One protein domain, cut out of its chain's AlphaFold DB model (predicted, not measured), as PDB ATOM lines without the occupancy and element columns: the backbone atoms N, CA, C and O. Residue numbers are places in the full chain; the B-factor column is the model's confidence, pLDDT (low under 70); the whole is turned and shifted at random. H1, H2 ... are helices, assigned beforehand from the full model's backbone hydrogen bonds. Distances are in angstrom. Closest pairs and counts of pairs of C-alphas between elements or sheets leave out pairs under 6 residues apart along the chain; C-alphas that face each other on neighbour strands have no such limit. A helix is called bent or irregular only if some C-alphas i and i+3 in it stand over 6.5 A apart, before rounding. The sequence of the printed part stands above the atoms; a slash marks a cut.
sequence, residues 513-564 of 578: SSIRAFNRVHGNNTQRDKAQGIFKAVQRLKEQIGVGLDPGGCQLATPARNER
ATOM      1  N   SER A 513     299.795 179.989 193.281       85.00
ATOM      2  CA  SER A 513     299.111 179.387 194.434       85.00
ATOM      3  C   SER A 513     298.737 177.916 194.197       85.00
ATOM      4  O   SER A 513     299.043 177.074 195.043       85.00
ATOM      5  N   SER A 514     298.149 177.595 193.042       84.94
ATOM      6  CA  SER A 514     297.785 176.235 192.620       84.94
ATOM      7  C   SER A 514     299.023 175.363 192.412       84.94
ATOM      8  O   SER A 514     299.094 174.263 192.956       84.94
ATOM      9  N   ILE A 515     300.050 175.885 191.730       83.62
ATOM     10  CA  ILE A 515     301.347 175.209 191.550       83.62
ATOM     11  C   ILE A 515     301.984 174.887 192.913       83.62
ATOM     12  O   ILE A 515     302.520 173.796 193.123       83.62
ATOM     13  N   ARG A 516     301.908 175.811 193.878       85.19
ATOM     14  CA  ARG A 516     302.399 175.604 195.250       85.19
ATOM     15  C   ARG A 516     301.555 174.594 196.038       85.19
ATOM     16  O   ARG A 516     302.115 173.909 196.888       85.19
ATOM     17  N   ALA A 517     300.249 174.506 195.795       85.62
ATOM     18  CA  ALA A 517     299.373 173.519 196.428       85.62
ATOM     19  C   ALA A 517     299.648 172.105 195.891       85.62
ATOM     20  O   ALA A 517     299.961 171.216 196.677       85.62
ATOM     21  N   PHE A 518     299.656 171.938 194.567       86.94
ATOM     22  CA  PHE A 518     300.023 170.703 193.863       86.94
ATOM     23  C   PHE A 518     301.358 170.137 194.371       86.94
ATOM     24  O   PHE A 518     301.416 169.033 194.907       86.94
ATOM     25  N   ASN A 519     302.424 170.943 194.353       87.56
ATOM     26  CA  ASN A 519     303.743 170.495 194.813       87.56
ATOM     27  C   ASN A 519     303.816 170.167 196.322       87.56
ATOM     28  O   ASN A 519     304.753 169.498 196.745       87.56
ATOM     29  N   ARG A 520     302.848 170.596 197.145       86.06
ATOM     30  CA  ARG A 520     302.725 170.143 198.546       86.06
ATOM     31  C   ARG A 520     302.012 168.798 198.665       86.06
ATOM     32  O   ARG A 520     302.385 168.025 199.537       86.06
ATOM     33  N   VAL A 521     301.012 168.535 197.822       84.00
ATOM     34  CA  VAL A 521     300.250 167.273 197.811       84.00
ATOM     35  C   VAL A 521     301.138 166.116 197.353       84.00
ATOM     36  O   VAL A 521     301.220 165.109 198.044       84.00
ATOM     37  N   HIS A 522     301.881 166.291 196.258       79.12
ATOM     38  CA  HIS A 522     302.756 165.240 195.713       79.12
ATOM     39  C   HIS A 522     304.112 165.119 196.437       79.12
ATOM     40  O   HIS A 522     304.925 164.269 196.093       79.12
ATOM     41  N   GLY A 523     304.374 165.955 197.450       83.00
ATOM     42  CA  GLY A 523     305.637 165.948 198.198       83.00
ATOM     43  C   GLY A 523     306.838 166.528 197.437       83.00
ATOM     44  O   GLY A 523     307.968 166.391 197.908       83.00
ATOM     45  N   ASN A 524     306.603 167.197 196.304       81.81
ATOM     46  CA  ASN A 524     307.635 167.697 195.401       81.81
ATOM     47  C   ASN A 524     308.452 168.820 196.063       81.81
ATOM     48  O   ASN A 524     308.046 169.990 196.081       81.81
ATOM     49  N   ASN A 525     309.616 168.489 196.622       80.94
ATOM     50  CA  ASN A 525     310.372 169.405 197.482       80.94
ATOM     51  C   ASN A 525     311.560 170.074 196.770       80.94
ATOM     52  O   ASN A 525     311.821 171.258 197.015       80.94
ATOM     53  N   THR A 526     312.245 169.388 195.852       87.12
ATOM     54  CA  THR A 526     313.360 169.992 195.091       87.12
ATOM     55  C   THR A 526     312.852 170.805 193.894       87.12
ATOM     56  O   THR A 526     311.709 170.653 193.471       87.12
ATOM     57  N   GLN A 527     313.671 171.702 193.332       82.19
ATOM     58  CA  GLN A 527     313.279 172.482 192.147       82.19
ATOM     59  C   GLN A 527     313.085 171.597 190.905       82.19
ATOM     60  O   GLN A 527     312.119 171.782 190.166       82.19
ATOM     61  N   ARG A 528     313.955 170.595 190.725       83.25
ATOM     62  CA  ARG A 528     313.864 169.584 189.663       83.25
ATOM     63  C   ARG A 528     312.562 168.789 189.746       83.25
ATOM     64  O   ARG A 528     311.837 168.680 188.769       83.25
ATOM     65  N   ASP A 529     312.269 168.291 190.937       84.75
ATOM     66  CA  ASP A 529     311.093 167.488 191.283       84.75
ATOM     67  C   ASP A 529     309.784 168.273 191.061       84.75
ATOM     68  O   ASP A 529     308.865 167.804 190.391       84.75
ATOM     69  N   LYS A 530     309.755 169.554 191.460       86.50
ATOM     70  CA  LYS A 530     308.656 170.483 191.135       86.50
ATOM     71  C   LYS A 530     308.453 170.650 189.627       86.50
ATOM     72  O   LYS A 530     307.316 170.593 189.164       86.50
ATOM     73  N   ALA A 531     309.530 170.843 188.864       84.44
ATOM     74  CA  ALA A 531     309.458 170.972 187.408       84.44
ATOM     75  C   ALA A 531     308.979 169.671 186.738       84.44
ATOM     76  O   ALA A 531     308.106 169.715 185.876       84.44
ATOM     77  N   GLN A 532     309.476 168.512 187.181       84.88
ATOM     78  CA  GLN A 532     309.054 167.200 186.680       84.88
ATOM     79  C   GLN A 532     307.582 166.900 187.004       84.88
ATOM     80  O   GLN A 532     306.861 166.412 186.136       84.88
ATOM     81  N   GLY A 533     307.104 167.239 188.206       84.81
ATOM     82  CA  GLY A 533     305.691 167.115 188.570       84.81
ATOM     83  C   GLY A 533     304.777 167.999 187.716       84.81
ATOM     84  O   GLY A 533     303.755 167.525 187.221       84.81
ATOM     85  N   ILE A 534     305.170 169.258 187.490       85.25
ATOM     86  CA  ILE A 534     304.454 170.193 186.604       85.25
ATOM     87  C   ILE A 534     304.416 169.653 185.166       85.25
ATOM     88  O   ILE A 534     303.340 169.567 184.579       85.25
ATOM     89  N   PHE A 535     305.557 169.218 184.623       82.50
ATOM     90  CA  PHE A 535     305.647 168.651 183.273       82.50
ATOM     91  C   PHE A 535     304.780 167.392 183.120       82.50
ATOM     92  O   PHE A 535     304.041 167.260 182.148       82.50
ATOM     93  N   LYS A 536     304.784 166.497 184.118       84.62
ATOM     94  CA  LYS A 536     303.939 165.292 184.146       84.62
ATOM     95  C   LYS A 536     302.441 165.627 184.193       84.62
ATOM     96  O   LYS A 536     301.643 164.887 183.625       84.62
ATOM     97  N   ALA A 537     302.049 166.731 184.835       83.38
ATOM     98  CA  ALA A 537     300.668 167.214 184.808       83.38
ATOM     99  C   ALA A 537     300.281 167.800 183.435       83.38
ATOM    100  O   ALA A 537     299.204 167.483 182.936       83.38
ATOM    101  N   VAL A 538     301.169 168.567 182.784       83.38
ATOM    102  CA  VAL A 538     300.967 169.040 181.395       83.38
ATOM    103  C   VAL A 538     300.847 167.861 180.425       83.38
ATOM    104  O   VAL A 538     299.937 167.835 179.599       83.38
ATOM    105  N   GLN A 539     301.720 166.857 180.547       79.50
ATOM    106  CA  GLN A 539     301.686 165.662 179.705       79.50
ATOM    107  C   GLN A 539     300.363 164.900 179.869       79.50
ATOM    108  O   GLN A 539     299.705 164.618 178.873       79.50
ATOM    109  N   ARG A 540     299.921 164.647 181.109       77.50
ATOM    110  CA  ARG A 540     298.617 164.014 181.385       77.50
ATOM    111  C   ARG A 540     297.438 164.828 180.858       77.50
ATOM    112  O   ARG A 540     296.487 164.247 180.350       77.50
ATOM    113  N   LEU A 541     297.493 166.158 180.946       75.75
ATOM    114  CA  LEU A 541     296.466 167.032 180.377       75.75
ATOM    115  C   LEU A 541     296.412 166.890 178.845       75.75
ATOM    116  O   LEU A 541     295.326 166.761 178.286       75.75
ATOM    117  N   LYS A 542     297.569 166.825 178.173       73.00
ATOM    118  CA  LYS A 542     297.677 166.566 176.727       73.00
ATOM    119  C   LYS A 542     297.184 165.160 176.343       73.00
ATOM    120  O   LYS A 542     296.496 165.010 175.337       73.00
ATOM    121  N   GLU A 543     297.461 164.150 177.166       74.25
ATOM    122  CA  GLU A 543     296.938 162.782 177.016       74.25
ATOM    123  C   GLU A 543     295.406 162.722 177.198       74.25
ATOM    124  O   GLU A 543     294.728 162.069 176.408       74.25
ATOM    125  N   GLN A 544     294.849 163.443 178.180       68.25
ATOM    126  CA  GLN A 544     293.406 163.520 178.457       68.25
ATOM    127  C   GLN A 544     292.629 164.314 177.392       68.25
ATOM    128  O   GLN A 544     291.496 163.959 177.071       68.25
ATOM    129  N   ILE A 545     293.221 165.382 176.849       69.94
ATOM    130  CA  ILE A 545     292.662 166.177 175.741       69.94
ATOM    131  C   ILE A 545     292.685 165.381 174.423       69.94
ATOM    132  O   ILE A 545     291.782 165.517 173.596       69.94
ATOM    133  N   GLY A 546     293.683 164.511 174.248       61.69
ATOM    134  CA  GLY A 546     293.757 163.551 173.153       61.69
ATOM    135  C   GLY A 546     294.386 164.083 171.859       61.69
ATOM    136  O   GLY A 546     294.565 165.282 171.628       61.69
ATOM    137  N   VAL A 547     294.733 163.141 170.978       57.12
ATOM    138  CA  VAL A 547     295.427 163.392 169.704       57.12
ATOM    139  C   VAL A 547     294.501 164.014 168.649       57.12
ATOM    140  O   VAL A 547     293.982 163.337 167.766       57.12
ATOM    141  N   GLY A 548     294.298 165.329 168.749       53.59
ATOM    142  CA  GLY A 548     293.541 166.113 167.762       53.59
ATOM    143  C   GLY A 548     293.310 167.590 168.108       53.59
ATOM    144  O   GLY A 548     292.982 168.366 167.214       53.59
ATOM    145  N   LEU A 549     293.492 167.986 169.375       54.22
ATOM    146  CA  LEU A 549     293.272 169.363 169.858       54.22
ATOM    147  C   LEU A 549     294.565 170.103 170.260       54.22
ATOM    148  O   LEU A 549     294.530 171.287 170.576       54.22
ATOM    149  N   ASP A 550     295.705 169.418 170.203       53.31
ATOM    150  CA  ASP A 550     297.038 170.027 170.195       53.31
ATOM    151  C   ASP A 550     297.263 170.803 168.876       53.31
ATOM    152  O   ASP A 550     296.739 170.359 167.847       53.31
ATOM    153  N   PRO A 551     298.067 171.887 168.821       53.59
ATOM    154  CA  PRO A 551     298.305 172.627 167.573       53.59
ATOM    155  C   PRO A 551     298.820 171.752 166.415       53.59
ATOM    156  O   PRO A 551     298.423 171.953 165.267       53.59
ATOM    157  N   GLY A 552     299.629 170.727 166.714       53.56
ATOM    158  CA  GLY A 552     300.098 169.733 165.738       53.56
ATOM    159  C   GLY A 552     299.103 168.607 165.409       53.56
ATOM    160  O   GLY A 552     299.372 167.811 164.512       53.56
ATOM    161  N   GLY A 553     297.973 168.511 166.118       48.62
ATOM    162  CA  GLY A 553     296.951 167.471 165.938       48.62
ATOM    163  C   GLY A 553     295.836 167.829 164.951       48.62
ATOM    164  O   GLY A 553     295.080 166.951 164.532       48.62
ATOM    165  N   CYS A 554     295.717 169.098 164.552       52.94
ATOM    166  CA  CYS A 554     294.704 169.521 163.589       52.94
ATOM    167  C   CYS A 554     295.023 168.985 162.182       52.94
ATOM    168  O   CYS A 554     296.142 169.121 161.695       52.94
ATOM    169  N   GLN A 555     294.023 168.477 161.454       53.53
ATOM    170  CA  GLN A 555     294.203 167.940 160.092       53.53
ATOM    171  C   GLN A 555     294.649 168.997 159.048       53.53
ATOM    172  O   GLN A 555     294.988 168.657 157.917       53.53
ATOM    173  N   LEU A 556     294.672 170.281 159.432       53.22
ATOM    174  CA  LEU A 556     295.182 171.413 158.647       53.22
ATOM    175  C   LEU A 556     296.630 171.816 159.008       53.22
ATOM    176  O   LEU A 556     297.189 172.694 158.348       53.22
ATOM    177  N   ALA A 557     297.236 171.201 160.029       55.25
ATOM    178  CA  ALA A 557     298.582 171.490 160.537       55.25
ATOM    179  C   ALA A 557     299.682 170.840 159.674       55.25
ATOM    180  O   ALA A 557     300.505 170.052 160.146       55.25
ATOM    181  N   THR A 558     299.682 171.135 158.371       59.19
ATOM    182  CA  THR A 558     300.736 170.673 157.459       59.19
ATOM    183  C   THR A 558     302.091 171.292 157.841       59.19
ATOM    184  O   THR A 558     302.126 172.443 158.279       59.19
ATOM    185  N   PRO A 559     303.233 170.602 157.639       59.94
ATOM    186  CA  PRO A 559     304.543 171.126 158.045       59.94
ATOM    187  C   PRO A 559     304.845 172.533 157.499       59.94
ATOM    188  O   PRO A 559     305.238 173.415 158.255       59.94
ATOM    189  N   ALA A 560     304.530 172.784 156.223       60.94
ATOM    190  CA  ALA A 560     304.702 174.082 155.557       60.94
ATOM    191  C   ALA A 560     303.719 175.188 156.019       60.94
ATOM    192  O   ALA A 560     303.837 176.339 155.585       60.94
ATOM    193  N   ARG A 561     302.733 174.848 156.864       59.81
ATOM    194  CA  ARG A 561     301.896 175.798 157.615       59.81
ATOM    195  C   ARG A 561     302.477 176.036 159.007       59.81
ATOM    196  O   ARG A 561     302.562 177.188 159.414       59.81
ATOM    197  N   ASN A 562     302.915 174.982 159.695       59.94
ATOM    198  CA  ASN A 562     303.485 175.069 161.045       59.94
ATOM    199  C   ASN A 562     304.807 175.861 161.054       59.94
ATOM    200  O   ASN A 562     305.051 176.609 161.991       59.94
ATOM    201  N   GLU A 563     305.595 175.781 159.977       62.69
ATOM    202  CA  GLU A 563     306.781 176.618 159.707       62.69
ATOM    203  C   GLU A 563     306.461 178.126 159.596       62.69
ATOM    204  O   GLU A 563     307.330 178.969 159.801       62.69
ATOM    205  N   ARG A 564     305.209 178.482 159.274       56.47
ATOM    206  CA  ARG A 564     304.735 179.872 159.113       56.47
ATOM    207  C   ARG A 564     303.938 180.383 160.310       56.47
ATOM    208  O   ARG A 564     303.539 181.545 160.317       56.47
TER     209      ARG A 564
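Overview. This is residues 513 to 564 of the 578 residues of the protein "C2H2-type domain-containing protein" of Petromyces alliaceus (UniProt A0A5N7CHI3). One long helix, H2, has the shorter helix H1 set across its first turns, so that the two make a corner like an L, and beyond the other end of H2 a winding stretch with no named element trails away to a single small turn of helix, H3. H2 and this trailing stretch together make the long axis, and residues 553 to 561 stick out from the rest. The printed part has 52 residues with three named helices in the order H1, H2, H3 and no named strand, and its class is all helix. The whole is extended, with a radius of gyration of the C-alphas of 15.5 A, and its outline is a rod of 42 by 21 by 16 A.

Along the chain. H1 runs from Ser 513 to Val 521, 9 residues, beginning with C-alpha 513 at (299.111, 179.387, 194.434) and measuring 12.6 A from first to last C-alpha. H2, the longest helix, holds the 19 residues 527 to 545 and measures 27.1 A, from C-alpha 527 at (313.279, 172.482, 192.147) to C-alpha 545 at (292.662, 166.177, 175.741). H3 holds the 4 residues 559 to 562 and ends with C-alpha 562 at (303.485, 175.069, 161.045). None of the three helices is bent or irregular.

Arrangement. H1 and H2 only just touch, with 3 pairs of C-alphas within 8 A. Their closest C-alphas are those of Asn 519 and Lys 530, 6.1 A apart. H2 touches H1 with residues 530 to 534 alone. The lines of H1 and H2 stand at 78 degrees, about perpendicular, and their centres are 12.7 A apart. H3 touches no helix: it is apart from H1 and apart from H2. In H1 and H2 every backbone O i to N i+4 pair is within hydrogen-bond range. H3 is too short for such a pair, and its 1 pair of O i and N i+3 is within range.

Size, cuts and confidence. The two C-alphas farthest apart are those of Gly 523 and Ala 560, at 43.4 A, and the first and last printed C-alphas, of Ser 513 and Arg 564, are 35.8 A apart. The link from H1 to H2, 5 residues, is tight, and the link from H2 to H3, 13 residues, is long. The C-alphas of that long link, residues 546 to 558, lie 10 to 22 A from the mean of the C-alphas. Residues 543 to 549, of which 543 to 545 belong to H2, stand free, and so do residues 553 to 561, of which 559 to 561 belong to H3. The printed part has no cut. The mean pLDDT of the printed part is 72.7, and residues 544 to 564 are under 70, which is low confidence.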